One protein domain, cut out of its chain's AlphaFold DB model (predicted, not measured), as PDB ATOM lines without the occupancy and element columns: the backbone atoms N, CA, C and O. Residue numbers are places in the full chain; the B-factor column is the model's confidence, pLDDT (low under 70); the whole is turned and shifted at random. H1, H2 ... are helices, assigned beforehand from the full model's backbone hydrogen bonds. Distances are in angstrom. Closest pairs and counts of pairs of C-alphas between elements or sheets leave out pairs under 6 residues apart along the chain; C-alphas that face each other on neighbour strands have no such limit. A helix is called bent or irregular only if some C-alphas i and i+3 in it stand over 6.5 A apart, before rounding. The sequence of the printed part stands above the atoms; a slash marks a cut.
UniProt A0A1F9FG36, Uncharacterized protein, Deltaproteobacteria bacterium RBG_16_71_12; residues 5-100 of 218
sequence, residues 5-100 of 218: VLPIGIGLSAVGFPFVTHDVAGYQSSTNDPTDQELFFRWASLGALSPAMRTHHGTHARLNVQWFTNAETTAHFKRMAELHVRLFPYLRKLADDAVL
ATOM      1  N   VAL A   5      22.831 -11.180   9.509       92.00
ATOM      2  CA  VAL A   5      22.775  -9.760   9.076       92.00
ATOM      3  C   VAL A   5      21.487  -9.069   9.534       92.00
ATOM      4  O   VAL A   5      21.522  -7.959  10.071       92.00
ATOM      5  N   LEU A   6      20.340  -9.721   9.328       94.00
ATOM      6  CA  LEU A   6      19.039  -9.182   9.728       94.00
ATOM      7  C   LEU A   6      18.866  -9.183  11.250       94.00
ATOM      8  O   LEU A   6      18.553  -8.114  11.768       94.00
ATOM      9  N   PRO A   7      19.114 -10.286  11.991       95.25
ATOM     10  CA  PRO A   7      19.052 -10.261  13.451       95.25
ATOM     11  C   PRO A   7      19.943  -9.185  14.084       95.25
ATOM     12  O   PRO A   7      19.477  -8.457  14.962       95.25
ATOM     13  N   ILE A   8      21.189  -9.031  13.616       96.19
ATOM     14  CA  ILE A   8      22.108  -7.988  14.099       96.19
ATOM     15  C   ILE A   8      21.530  -6.604  13.799       96.19
ATOM     16  O   ILE A   8      21.468  -5.754  14.688       96.19
ATOM     17  N   GLY A   9      21.065  -6.370  12.569       95.50
ATOM     18  CA  GLY A   9      20.511  -5.079  12.178       95.50
ATOM     19  C   GLY A   9      19.227  -4.703  12.915       95.50
ATOM     20  O   GLY A   9      19.067  -3.553  13.327       95.50
ATOM     21  N   ILE A  10      18.338  -5.671  13.132       95.56
ATOM     22  CA  ILE A  10      17.115  -5.531  13.930       95.56
ATOM     23  C   ILE A  10      17.472  -5.201  15.379       95.56
ATOM     24  O   ILE A  10      16.924  -4.250  15.937       95.56
ATOM     25  N   GLY A  11      18.414  -5.941  15.973       96.00
ATOM     26  CA  GLY A  11      18.867  -5.718  17.344       96.00
ATOM     27  C   GLY A  11      19.482  -4.333  17.539       96.00
ATOM     28  O   GLY A  11      19.077  -3.608  18.444       96.00
ATOM     29  N   LEU A  12      20.397  -3.927  16.651       96.19
ATOM     30  CA  LEU A  12      21.000  -2.590  16.660       96.19
ATOM     31  C   LEU A  12      19.942  -1.487  16.519       96.19
ATOM     32  O   LEU A  12      19.951  -0.509  17.267       96.19
ATOM     33  N   SER A  13      18.992  -1.673  15.603       95.62
ATOM     34  CA  SER A  13      17.910  -0.712  15.381       95.62
ATOM     35  C   SER A  13      16.997  -0.580  16.605       95.62
ATOM     36  O   SER A  13      16.599   0.530  16.955       95.62
ATOM     37  N   ALA A  14      16.713  -1.686  17.301       93.44
ATOM     38  CA  ALA A  14      15.914  -1.695  18.528       93.44
ATOM     39  C   ALA A  14      16.580  -0.940  19.693       93.44
ATOM     40  O   ALA A  14      15.879  -0.412  20.554       93.44
ATOM     41  N   VAL A  15      17.915  -0.866  19.717       94.25
ATOM     42  CA  VAL A  15      18.686  -0.196  20.783       94.25
ATOM     43  C   VAL A  15      19.214   1.186  20.380       94.25
ATOM     44  O   VAL A  15      20.107   1.724  21.032       94.25
ATOM     45  N   GLY A  16      18.643   1.790  19.332       90.69
ATOM     46  CA  GLY A  16      18.882   3.196  18.996       90.69
ATOM     47  C   GLY A  16      20.013   3.457  18.004       90.69
ATOM     48  O   GLY A  16      20.498   4.585  17.941       90.69
ATOM     49  N   PHE A  17      20.426   2.463  17.209       94.88
ATOM     50  CA  PHE A  17      21.290   2.685  16.043       94.88
ATOM     51  C   PHE A  17      20.428   2.845  14.781       94.88
ATOM     52  O   PHE A  17      20.048   1.847  14.169       94.88
ATOM     53  N   PRO A  18      20.106   4.081  14.352       92.75
ATOM     54  CA  PRO A  18      19.165   4.298  13.253       92.75
ATOM     55  C   PRO A  18      19.711   3.912  11.876       92.75
ATOM     56  O   PRO A  18      18.936   3.630  10.960       92.75
ATOM     57  N   PHE A  19      21.039   3.896  11.733       92.88
ATOM     58  CA  PHE A  19      21.746   3.592  10.496       92.88
ATOM     59  C   PHE A  19      22.482   2.263  10.633       92.88
ATOM     60  O   PHE A  19      23.565   2.196  11.209       92.88
ATOM     61  N   VAL A  20      21.901   1.210  10.066       92.31
ATOM     62  CA  VAL A  20      22.550  -0.095   9.941       92.31
ATOM     63  C   VAL A  20      22.950  -0.311   8.490       92.31
ATOM     64  O   VAL A  20      22.184  -0.031   7.569       92.31
ATOM     65  N   THR A  21      24.156  -0.824   8.282       92.00
ATOM     66  CA  THR A  21      24.635  -1.255   6.972       92.00
ATOM     67  C   THR A  21      25.369  -2.581   7.100       92.00
ATOM     68  O   THR A  21      25.684  -3.032   8.201       92.00
ATOM     69  N   HIS A  22      25.627  -3.205   5.965       94.25
ATOM     70  CA  HIS A  22      26.334  -4.468   5.841       94.25
ATOM     71  C   HIS A  22      27.143  -4.458   4.547       94.25
ATOM     72  O   HIS A  22      26.923  -3.633   3.656       94.25
ATOM     73  N   ASP A  23      28.104  -5.369   4.462       94.69
ATOM     74  CA  ASP A  23      28.871  -5.571   3.243       94.69
ATOM     75  C   ASP A  23      28.091  -6.489   2.315       94.69
ATOM     76  O   ASP A  23      27.959  -7.683   2.577       94.69
ATOM     77  N   VAL A  24      27.574  -5.939   1.213       94.38
ATOM     78  CA  VAL A  24      26.989  -6.753   0.146       94.38
ATOM     79  C   VAL A  24      28.039  -7.759  -0.314       94.38
ATOM     80  O   VAL A  24      29.142  -7.362  -0.693       94.38
ATOM     81  N   ALA A  25      27.655  -9.038  -0.308       91.00
ATOM     82  CA  ALA A  25      28.506 -10.201  -0.577       91.00
ATOM     83  C   ALA A  25      29.487 -10.593   0.544       91.00
ATOM     84  O   ALA A  25      30.280 -11.509   0.332       91.00
ATOM     85  N   GLY A  26      29.415  -9.955   1.713       90.75
ATOM     86  CA  GLY A  26      30.222 -10.276   2.888       90.75
ATOM     87  C   GLY A  26      31.696  -9.871   2.775       90.75
ATOM     88  O   GLY A  26      32.286  -9.793   1.692       90.75
ATOM     89  N   TYR A  27      32.320  -9.639   3.929       91.69
ATOM     90  CA  TYR A  27      33.763  -9.437   4.010       91.69
ATOM     91  C   TYR A  27      34.478 -10.787   3.883       91.69
ATOM     92  O   TYR A  27      34.507 -11.566   4.832       91.69
ATOM     93  N   GLN A  28      35.066 -11.078   2.721       91.31
ATOM     94  CA  GLN A  28      35.743 -12.363   2.520       91.31
ATOM     95  C   GLN A  28      37.081 -12.457   3.243       91.31
ATOM     96  O   GLN A  28      38.003 -11.691   2.949       91.31
ATOM     97  N   SER A  29      37.221 -13.451   4.112       89.25
ATOM     98  CA  SER A  29      38.442 -13.727   4.867       89.25
ATOM     99  C   SER A  29      38.854 -15.201   4.732       89.25
ATOM    100  O   SER A  29      38.445 -15.897   3.806       89.25
ATOM    101  N   SER A  30      39.767 -15.679   5.582       87.81
ATOM    102  CA  SER A  30      40.093 -17.110   5.701       87.81
ATOM    103  C   SER A  30      39.106 -17.887   6.571       87.81
ATOM    104  O   SER A  30      39.253 -19.099   6.694       87.81
ATOM    105  N   THR A  31      38.178 -17.209   7.248       88.00
ATOM    106  CA  THR A  31      37.326 -17.809   8.286       88.00
ATOM    107  C   THR A  31      35.873 -17.975   7.854       88.00
ATOM    108  O   THR A  31      35.071 -18.423   8.665       88.00
ATOM    109  N   ASN A  32      35.523 -17.600   6.621       87.88
ATOM    110  CA  ASN A  32      34.178 -17.732   6.074       87.88
ATOM    111  C   ASN A  32      34.175 -18.319   4.659       87.88
ATOM    112  O   ASN A  32      35.149 -18.233   3.904       87.88
ATOM    113  N   ASP A  33      33.045 -18.933   4.325       90.25
ATOM    114  CA  ASP A  33      32.828 -19.535   3.020       90.25
ATOM    115  C   ASP A  33      32.712 -18.459   1.932       90.25
ATOM    116  O   ASP A  33      32.112 -17.406   2.171       90.25
ATOM    117  N   PRO A  34      33.231 -18.713   0.717       91.69
ATOM    118  CA  PRO A  34      33.095 -17.771  -0.381       91.69
ATOM    119  C   PRO A  34      31.639 -17.511  -0.778       91.69
ATOM    120  O   PRO A  34      30.806 -18.420  -0.837       91.69
ATOM    121  N   THR A  35      31.355 -16.268  -1.160       92.19
ATOM    122  CA  THR A  35      30.054 -15.882  -1.712       92.19
ATOM    123  C   THR A  35      29.902 -16.361  -3.152       92.19
ATOM    124  O   THR A  35      30.645 -15.940  -4.037       92.19
ATOM    125  N   ASP A  36      28.891 -17.195  -3.396       94.75
ATOM    126  CA  ASP A  36      28.469 -17.607  -4.736       94.75
ATOM    127  C   ASP A  36      27.468 -16.626  -5.379       94.75
ATOM    128  O   ASP A  36      27.082 -15.608  -4.800       94.75
ATOM    129  N   GLN A  37      27.053 -16.919  -6.616       95.88
ATOM    130  CA  GLN A  37      26.177 -16.035  -7.388       95.88
ATOM    131  C   GLN A  37      24.771 -15.915  -6.784       95.88
ATOM    132  O   GLN A  37      24.203 -14.823  -6.800       95.88
ATOM    133  N   GLU A  38      24.215 -16.998  -6.230       96.62
ATOM    134  CA  GLU A  38      22.914 -16.948  -5.553       96.62
ATOM    135  C   GLU A  38      22.988 -15.996  -4.358       96.62
ATOM    136  O   GLU A  38      22.178 -15.071  -4.243       96.62
ATOM    137  N   LEU A  39      23.983 -16.192  -3.492       95.19
ATOM    138  CA  LEU A  39      24.172 -15.361  -2.315       95.19
ATOM    139  C   LEU A  39      24.434 -13.900  -2.706       95.19
ATOM    140  O   LEU A  39      23.825 -13.008  -2.112       95.19
ATOM    141  N   PHE A  40      25.245 -13.646  -3.739       95.75
ATOM    142  CA  PHE A  40      25.462 -12.299  -4.271       95.75
ATOM    143  C   PHE A  40      24.140 -11.626  -4.683       95.75
ATOM    144  O   PHE A  40      23.895 -10.482  -4.300       95.75
ATOM    145  N   PHE A  41      23.257 -12.329  -5.404       97.38
ATOM    146  CA  PHE A  41      21.978 -11.772  -5.872       97.38
ATOM    147  C   PHE A  41      21.048 -11.441  -4.698       97.38
ATOM    148  O   PHE A  41      20.515 -10.330  -4.591       97.38
ATOM    149  N   ARG A  42      20.896 -12.380  -3.757       96.88
ATOM    150  CA  ARG A  42      20.072 -12.174  -2.555       96.88
ATOM    151  C   ARG A  42      20.570 -10.995  -1.722       96.88
ATOM    152  O   ARG A  42      19.769 -10.179  -1.263       96.88
ATOM    153  N   TRP A  43      21.885 -10.883  -1.548       95.94
ATOM    154  CA  TRP A  43      22.491  -9.844  -0.721       95.94
ATOM    155  C   TRP A  43      22.479  -8.473  -1.407       95.94
ATOM    156  O   TRP A  43      22.200  -7.473  -0.750       95.94
ATOM    157  N   ALA A  44      22.693  -8.410  -2.725       96.75
ATOM    158  CA  ALA A  44      22.545  -7.173  -3.495       96.75
ATOM    159  C   ALA A  44      21.101  -6.646  -3.444       96.75
ATOM    160  O   ALA A  44      20.892  -5.443  -3.273       96.75
ATOM    161  N   SER A  45      20.117  -7.549  -3.511       96.19
ATOM    162  CA  SER A  45      18.697  -7.211  -3.362       96.19
ATOM    163  C   SER A  45      18.382  -6.640  -1.975       96.19
ATOM    164  O   SER A  45      17.692  -5.627  -1.870       96.19
ATOM    165  N   LEU A  46      18.926  -7.236  -0.905       96.44
ATOM    166  CA  LEU A  46      18.811  -6.676   0.447       96.44
ATOM    167  C   LEU A  46      19.507  -5.311   0.552       96.44
ATOM    168  O   LEU A  46      18.927  -4.380   1.103       96.44
ATOM    169  N   GLY A  47      20.713  -5.174  -0.007       96.62
ATOM    170  CA  GLY A  47      21.489  -3.931   0.014       96.62
ATOM    171  C   GLY A  47      20.764  -2.750  -0.631       96.62
ATOM    172  O   GLY A  47      20.832  -1.639  -0.111       96.62
ATOM    173  N   ALA A  48      20.002  -2.982  -1.705       96.94
ATOM    174  CA  ALA A  48      19.189  -1.933  -2.323       96.94
ATOM    175  C   ALA A  48      18.093  -1.377  -1.395       96.94
ATOM    176  O   ALA A  48      17.707  -0.214  -1.527       96.94
ATOM    177  N   LEU A  49      17.625  -2.188  -0.441       96.38
ATOM    178  CA  LEU A  49      16.586  -1.869   0.549       96.38
ATOM    179  C   LEU A  49      17.176  -1.645   1.956       96.38
ATOM    180  O   LEU A  49      16.475  -1.736   2.970       96.38
ATOM    181  N   SER A  50      18.471  -1.349   2.025       95.69
ATOM    182  CA  SER A  50      19.173  -0.952   3.243       95.69
ATOM    183  C   SER A  50      19.415   0.559   3.281       95.69
ATOM    184  O   SER A  50      19.419   1.205   2.234       95.69
ATOM    185  N   PRO A  51      19.669   1.137   4.473       92.06
ATOM    186  CA  PRO A  51      20.077   2.539   4.633       92.06
ATOM    187  C   PRO A  51      21.227   2.980   3.722       92.06
ATOM    188  O   PRO A  51      21.256   4.122   3.271       92.06
ATOM    189  N   ALA A  52      22.162   2.071   3.447       93.19
ATOM    190  CA  ALA A  52      23.240   2.263   2.492       93.19
ATOM    191  C   ALA A  52      23.467   0.973   1.699       93.19
ATOM    192  O   ALA A  52      23.493  -0.116   2.273       93.19
ATOM    193  N   MET A  53      23.685   1.108   0.392       96.06
ATOM    194  CA  MET A  53      24.096   0.010  -0.476       96.06
ATOM    195  C   MET A  53      25.609   0.075  -0.696       96.06
ATOM    196  O   MET A  53      26.103   0.935  -1.427       96.06
ATOM    197  N   ARG A  54      26.360  -0.824  -0.051       94.81
ATOM    198  CA  ARG A  54      27.828  -0.855  -0.112       94.81
ATOM    199  C   ARG A  54      28.341  -2.262  -0.394       94.81
ATOM    200  O   ARG A  54      27.977  -3.204   0.297       94.81
ATOM    201  N   THR A  55      29.258  -2.383  -1.347       92.88
ATOM    202  CA  THR A  55      30.142  -3.552  -1.466       92.88
ATOM    203  C   THR A  55      31.443  -3.283  -0.719       92.88
ATOM    204  O   THR A  55      31.955  -2.162  -0.770       92.88
ATOM    205  N   HIS A  56      32.030  -4.297  -0.093       91.06
ATOM    206  CA  HIS A  56      33.365  -4.187   0.484       91.06
ATOM    207  C   HIS A  56      34.118  -5.500   0.294       91.06
ATOM    208  O   HIS A  56      33.588  -6.580   0.531       91.06
ATOM    209  N   HIS A  57      35.349  -5.401  -0.191       82.00
ATOM    210  CA  HIS A  57      36.164  -6.556  -0.522       82.00
ATOM    211  C   HIS A  57      37.060  -6.886   0.674       82.00
ATOM    212  O   HIS A  57      37.847  -6.043   1.102       82.00
ATOM    213  N   GLY A  58      36.924  -8.095   1.221       86.88
ATOM    214  CA  GLY A  58      37.777  -8.558   2.315       86.88
ATOM    215  C   GLY A  58      39.187  -8.967   1.878       86.88
ATOM    216  O   GLY A  58      39.573  -8.786   0.721       86.88
ATOM    217  N   THR A  59      39.968  -9.545   2.796       90.44
ATOM    218  CA  THR A  59      41.361  -9.957   2.542       90.44
ATOM    219  C   THR A  59      41.505 -10.993   1.425       90.44
ATOM    220  O   THR A  59      42.550 -11.036   0.777       90.44
ATOM    221  N   HIS A  60      40.464 -11.784   1.138       89.94
ATOM    222  CA  HIS A  60      40.460 -12.795   0.069       89.94
ATOM    223  C   HIS A  60      39.389 -12.536  -1.004       89.94
ATOM    224  O   HIS A  60      38.730 -13.451  -1.493       89.94
ATOM    225  N   ALA A  61      39.245 -11.276  -1.418       84.12
ATOM    226  CA  ALA A  61      38.218 -10.795  -2.349       84.12
ATOM    227  C   ALA A  61      38.008 -11.617  -3.637       84.12
ATOM    228  O   ALA A  61      36.894 -11.670  -4.153       84.12
ATOM    229  N   ARG A  62      39.069 -12.244  -4.167       87.12
ATOM    230  CA  ARG A  62      39.021 -13.026  -5.417       87.12
ATOM    231  C   ARG A  62      38.231 -14.330  -5.299       87.12
ATOM    232  O   ARG A  62      37.920 -14.917  -6.328       87.12
ATOM    233  N   LEU A  63      37.938 -14.785  -4.079       88.69
ATOM    234  CA  LEU A  63      37.121 -15.975  -3.849       88.69
ATOM    235  C   LEU A  63      35.619 -15.675  -3.970       88.69
ATOM    236  O   LEU A  63      34.859 -16.568  -4.323       88.69
ATOM    237  N   ASN A  64      35.200 -14.428  -3.731       91.38
ATOM    238  CA  ASN A  64      33.794 -14.041  -3.809       91.38
ATOM    239  C   ASN A  64      33.380 -13.680  -5.229       91.38
ATOM    240  O   ASN A  64      34.109 -12.997  -5.955       91.38
ATOM    241  N   VAL A  65      32.142 -14.036  -5.571       93.31
ATOM    242  CA  VAL A  65      31.426 -13.400  -6.674       93.31
ATOM    243  C   VAL A  65      31.299 -11.906  -6.386       93.31
ATOM    244  O   VAL A  65      30.863 -11.483  -5.316       93.31
ATOM    245  N   GLN A  66      31.699 -11.113  -7.371       92.81
ATOM    246  CA  GLN A  66      31.639  -9.662  -7.371       92.81
ATOM    247  C   GLN A  66      30.600  -9.186  -8.378       92.81
ATOM    248  O   GLN A  66      30.221  -9.903  -9.307       92.81
ATOM    249  N   TRP A  67      30.193  -7.922  -8.259       95.06
ATOM    250  CA  TRP A  67      29.252  -7.329  -9.210       95.06
ATOM    251  C   TRP A  67      29.767  -7.398 -10.658       95.06
ATOM    252  O   TRP A  67      28.981  -7.600 -11.579       95.06
ATOM    253  N   PHE A  68      31.084  -7.345 -10.863       94.31
ATOM    254  CA  PHE A  68      31.743  -7.429 -12.171       94.31
ATOM    255  C   PHE A  68      32.219  -8.842 -12.567       94.31
ATOM    256  O   PHE A  68      32.959  -8.970 -13.539       94.31
ATOM    257  N   THR A  69      31.845  -9.908 -11.843       95.31
ATOM    258  CA  THR A  69      32.300 -11.278 -12.164       95.31
ATOM    259  C   THR A  69      31.827 -11.747 -13.538       95.31
ATOM    260  O   THR A  69      32.600 -12.364 -14.270       95.31
ATOM    261  N   ASN A  70      30.574 -11.474 -13.900       97.06
ATOM    262  CA  ASN A  70      30.022 -11.795 -15.212       97.06
ATOM    263  C   ASN A  70      28.889 -10.822 -15.600       97.06
ATOM    264  O   ASN A  70      28.509  -9.928 -14.839       97.06
ATOM    265  N   ALA A  71      28.345 -10.986 -16.808       98.12
ATOM    266  CA  ALA A  71      27.279 -10.121 -17.315       98.12
ATOM    267  C   ALA A  71      25.994 -10.186 -16.466       98.12
ATOM    268  O   ALA A  71      25.319  -9.169 -16.305       98.12
ATOM    269  N   GLU A  72      25.666 -11.346 -15.889       97.69
ATOM    270  CA  GLU A  72      24.467 -11.528 -15.064       97.69
ATOM    271  C   GLU A  72      24.599 -10.824 -13.710       97.69
ATOM    272  O   GLU A  72      23.677 -10.114 -13.302       97.69
ATOM    273  N   THR A  73      25.750 -10.950 -13.038       97.31
ATOM    274  CA  THR A  73      26.031 -10.251 -11.772       97.31
ATOM    275  C   THR A  73      26.032  -8.743 -11.975       97.31
ATOM    276  O   THR A  73      25.466  -8.015 -11.157       97.31
ATOM    277  N   THR A  74      26.586  -8.268 -13.097       98.25
ATOM    278  CA  THR A  74      26.596  -6.837 -13.433       98.25
ATOM    279  C   THR A  74      25.184  -6.334 -13.697       98.25
ATOM    280  O   THR A  74      24.783  -5.306 -13.150       98.25
ATOM    281  N   ALA A  75      24.396  -7.070 -14.485       98.06
ATOM    282  CA  ALA A  75      23.014  -6.705 -14.774       98.06
ATOM    283  C   ALA A  75      22.148  -6.704 -13.507       98.06
ATOM    284  O   ALA A  75      21.343  -5.791 -13.323       98.06
ATOM    285  N   HIS A  76      22.301  -7.698 -12.628       97.44
ATOM    286  CA  HIS A  76      21.559  -7.763 -11.370       97.44
ATOM    287  C   HIS A  76      21.936  -6.618 -10.426       97.44
ATOM    288  O   HIS A  76      21.052  -5.897  -9.959       97.44
ATOM    289  N   PHE A  77      23.234  -6.382 -10.216       97.69
ATOM    290  CA  PHE A  77      23.696  -5.287  -9.365       97.69
ATOM    291  C   PHE A  77      23.255  -3.921  -9.897       97.69
ATOM    292  O   PHE A  77      22.799  -3.092  -9.117       97.69
ATOM    293  N   LYS A  78      23.307  -3.702 -11.220       98.06
ATOM    294  CA  LYS A  78      22.804  -2.473 -11.848       98.06
ATOM    295  C   LYS A  78      21.323  -2.238 -11.536       98.06
ATOM    296  O   LYS A  78      20.988  -1.148 -11.084       98.06
ATOM    297  N   ARG A  79      20.456  -3.246 -11.714       97.00
ATOM    298  CA  ARG A  79      19.017  -3.119 -11.390       97.00
ATOM    299  C   ARG A  79      18.799  -2.745  -9.923       97.00
ATOM    300  O   ARG A  79      17.992  -1.873  -9.616       97.00
ATOM    301  N   MET A  80      19.537  -3.386  -9.017       97.69
ATOM    302  CA  MET A  80      19.439  -3.124  -7.579       97.69
ATOM    303  C   MET A  80      19.989  -1.739  -7.201       97.69
ATOM    304  O   MET A  80      19.385  -1.037  -6.391       97.69
ATOM    305  N   ALA A  81      21.068  -1.287  -7.840       98.12
ATOM    306  CA  ALA A  81      21.598   0.061  -7.663       98.12
ATOM    307  C   ALA A  81      20.627   1.133  -8.186       98.12
ATOM    308  O   ALA A  81      20.398   2.136  -7.513       98.12
ATOM    309  N   GLU A  82      19.999   0.914  -9.345       98.12
ATOM    310  CA  GLU A  82      18.958   1.800  -9.881       98.12
ATOM    311  C   GLU A  82      17.751   1.885  -8.937       98.12
ATOM    312  O   GLU A  82      17.244   2.981  -8.687       98.12
ATOM    313  N   LEU A  83      17.318   0.760  -8.356       97.00
ATOM    314  CA  LEU A  83      16.291   0.753  -7.312       97.00
ATOM    315  C   LEU A  83      16.712   1.593  -6.099       97.00
ATOM    316  O   LEU A  83      15.939   2.444  -5.658       97.00
ATOM    317  N   HIS A  84      17.925   1.385  -5.583       97.75
ATOM    318  CA  HIS A  84      18.437   2.122  -4.427       97.75
ATOM    319  C   HIS A  84      18.472   3.635  -4.687       97.75
ATOM    320  O   HIS A  84      18.014   4.427  -3.862       97.75
ATOM    321  N   VAL A  85      18.920   4.044  -5.880       98.12
ATOM    322  CA  VAL A  85      18.911   5.450  -6.315       98.12
ATOM    323  C   VAL A  85      17.484   5.998  -6.395       98.12
ATOM    324  O   VAL A  85      17.230   7.110  -5.931       98.12
ATOM    325  N   ARG A  86      16.519   5.231  -6.919       97.44
ATOM    326  CA  ARG A  86      15.103   5.649  -6.968       97.44
ATOM    327  C   ARG A  86      14.472   5.760  -5.578       97.44
ATOM    328  O   ARG A  86      13.596   6.598  -5.382       97.44
ATOM    329  N   LEU A  87      14.922   4.950  -4.619       97.06
ATOM    330  CA  LEU A  87      14.505   5.017  -3.216       97.06
ATOM    331  C   LEU A  87      15.199   6.137  -2.430       97.06
ATOM    332  O   LEU A  87      14.751   6.445  -1.326       97.06
ATOM    333  N   PHE A  88      16.238   6.781  -2.969       97.31
ATOM    334  CA  PHE A  88      17.020   7.782  -2.242       97.31
ATOM    335  C   PHE A  88      16.182   8.902  -1.599       97.31
ATOM    336  O   PHE A  88      16.424   9.187  -0.428       97.31
ATOM    337  N   PRO A  89      15.160   9.503  -2.250       97.75
ATOM    338  CA  PRO A  89      14.323  10.508  -1.589       97.75
ATOM    339  C   PRO A  89      13.597   9.964  -0.349       97.75
ATOM    340  O   PRO A  89      13.476  10.663   0.655       97.75
ATOM    341  N   TYR A  90      13.149   8.704  -0.402       97.44
ATOM    342  CA  TYR A  90      12.527   8.029   0.734       97.44
ATOM    343  C   TYR A  90      13.551   7.758   1.840       97.44
ATOM    344  O   TYR A  90      13.345   8.177   2.974       97.44
ATOM    345  N   LEU A  91      14.686   7.138   1.501       97.56
ATOM    346  CA  LEU A  91      15.767   6.842   2.447       97.56
ATOM    347  C   LEU A  91      16.308   8.109   3.121       97.56
ATOM    348  O   LEU A  91      16.533   8.113   4.329       97.56
ATOM    349  N   ARG A  92      16.464   9.200   2.361       97.19
ATOM    350  CA  ARG A  92      16.910  10.489   2.890       97.19
ATOM    351  C   ARG A  92      15.916  11.055   3.896       97.19
ATOM    352  O   ARG A  92      16.333  11.475   4.967       97.19
ATOM    353  N   LYS A  93      14.616  11.012   3.585       97.38
ATOM    354  CA  LYS A  93      13.575  11.451   4.521       97.38
ATOM    355  C   LYS A  93      13.613  10.644   5.818       97.38
ATOM    356  O   LYS A  93      13.535  11.237   6.887       97.38
ATOM    357  N   LEU A  94      13.770   9.321   5.731       97.19
ATOM    358  CA  LEU A  94      13.905   8.482   6.924       97.19
ATOM    359  C   LEU A  94      15.165   8.833   7.729       97.19
ATOM    360  O   LEU A  94      15.101   8.881   8.950       97.19
ATOM    361  N   ALA A  95      16.288   9.108   7.060       96.88
ATOM    362  CA  ALA A  95      17.525   9.546   7.707       96.88
ATOM    363  C   ALA A  95      17.357  10.871   8.463       96.88
ATOM    364  O   ALA A  95      17.832  10.992   9.591       96.88
ATOM    365  N   ASP A  96      16.667  11.837   7.856       97.31
ATOM    366  CA  ASP A  96      16.370  13.127   8.481       97.31
ATOM    367  C   ASP A  96      15.414  12.973   9.677       97.31
ATOM    368  O   ASP A  96      15.609  13.615  10.706       97.31
ATOM    369  N   ASP A  97      14.418  12.089   9.579       96.69
ATOM    370  CA  ASP A  97      13.482  11.819  10.678       96.69
ATOM    371  C   ASP A  97      14.146  11.076  11.843       96.69
ATOM    372  O   ASP A  97      13.828  11.327  13.005       96.69
ATOM    373  N   ALA A  98      15.076  10.167  11.545       96.56
ATOM    374  CA  ALA A  98      15.707   9.305  12.538       96.56
ATOM    375  C   ALA A  98      16.589  10.063  13.545       96.56
ATOM    376  O   ALA A  98      16.835   9.556  14.637       96.56
ATOM    377  N   VAL A  99      17.062  11.265  13.198       95.94
ATOM    378  CA  VAL A  99      17.880  12.106  14.093       95.94
ATOM    379  C   VAL A  99      17.051  13.057  14.962       95.94
ATOM    380  O   VAL A  99      17.604  13.754  15.812       95.94
ATOM    381  N   LEU A 100      15.731  13.108  14.761       96.19
ATOM    382  CA  LEU A 100      14.833  13.917  15.580       96.19
ATOM    383  C   LEU A 100      14.505  13.212  16.908       96.19
ATOM    384  O   LEU A 100      14.552  11.981  16.989       96.19
TER     385      LEU A 100
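AT A GLANCE: This is residues 5 to 100 of the 218 residues of an uncharacterized protein of Deltaproteobacteria bacterium RBG_16_71_12 (UniProt A0A1F9FG36). Two helices, H2 and H3a, the first arm of the bent helix H3, lie side by side along the length of the domain, and at one end the second arm, H3b, turns off H3a at a steep angle toward the level of H1. H1 is a short helix set away from the pair; residues 19 to 25 of the long link after it pass through the space between the levels of H1 and H2, and the loops near residues 30 and 60 lie together at the end far from H3b. The printed part has 96 residues, with three named helices in the order H1, H2, H3 and no named strand, and its class is all helix. It is compact, with a radius of gyration of the C-alphas of 14.3 A, and its C-alphas span 42 by 30 by 18 A.

IN THESE COORDINATES: H1 is residues 5 to 14, from C-alpha 5 at (22.775, -9.760, 9.076), and is 14.2 A from first to last C-alpha. H2 is residues 37 to 48, 16.5 A long, and begins with C-alpha 37 at (26.177, -16.035, -7.388). H3, residues 71 to 98, was assigned by its hydrogen bonds as one helix but is bent, with C-alphas 86 and 89 at 7.3 A from each other. Its arm H3a is residues 71 to 86, 22.5 A long, and its arm H3b is residues 89 to 98, 14.2 A long, ending with C-alpha 98 at (15.707, 9.305, 12.538). Residues 87 and 88 belong to neither arm.

HOW THE PARTS SIT: H2 and H3a touch, with 14 pairs of C-alphas within 8 A. Their closest C-alphas are those of Ala 48 and His 84, 4.6 A apart. They run the same way at a shallow tilt of 12 degrees, with their centres 10.1 A apart. The lines of H3a and H3b stand at a steep tilt of 59 degrees. H1 is apart from H2, from H3a and from H3b, with no C-alpha of the one within 8 A of the other, and H2 is apart from H3b. In H1, H2, H3a and H3b every pair of O of residue i and N of residue i+4 is within hydrogen-bond range.

THE WHOLE: The two C-alphas farthest apart are those of Asn 70 and Leu 100, at 42.9 A, while those of Val 5 and Leu 100, the first and last printed, are 25.8 A apart. The printed part has no cut. Both links between the helices are long: residues 15 to 36 between H1 and H2, and residues 49 to 70 between H2 and H3, 22 residues each. The mean pLDDT of the printed part is 94.5, and no printed residue is under 70.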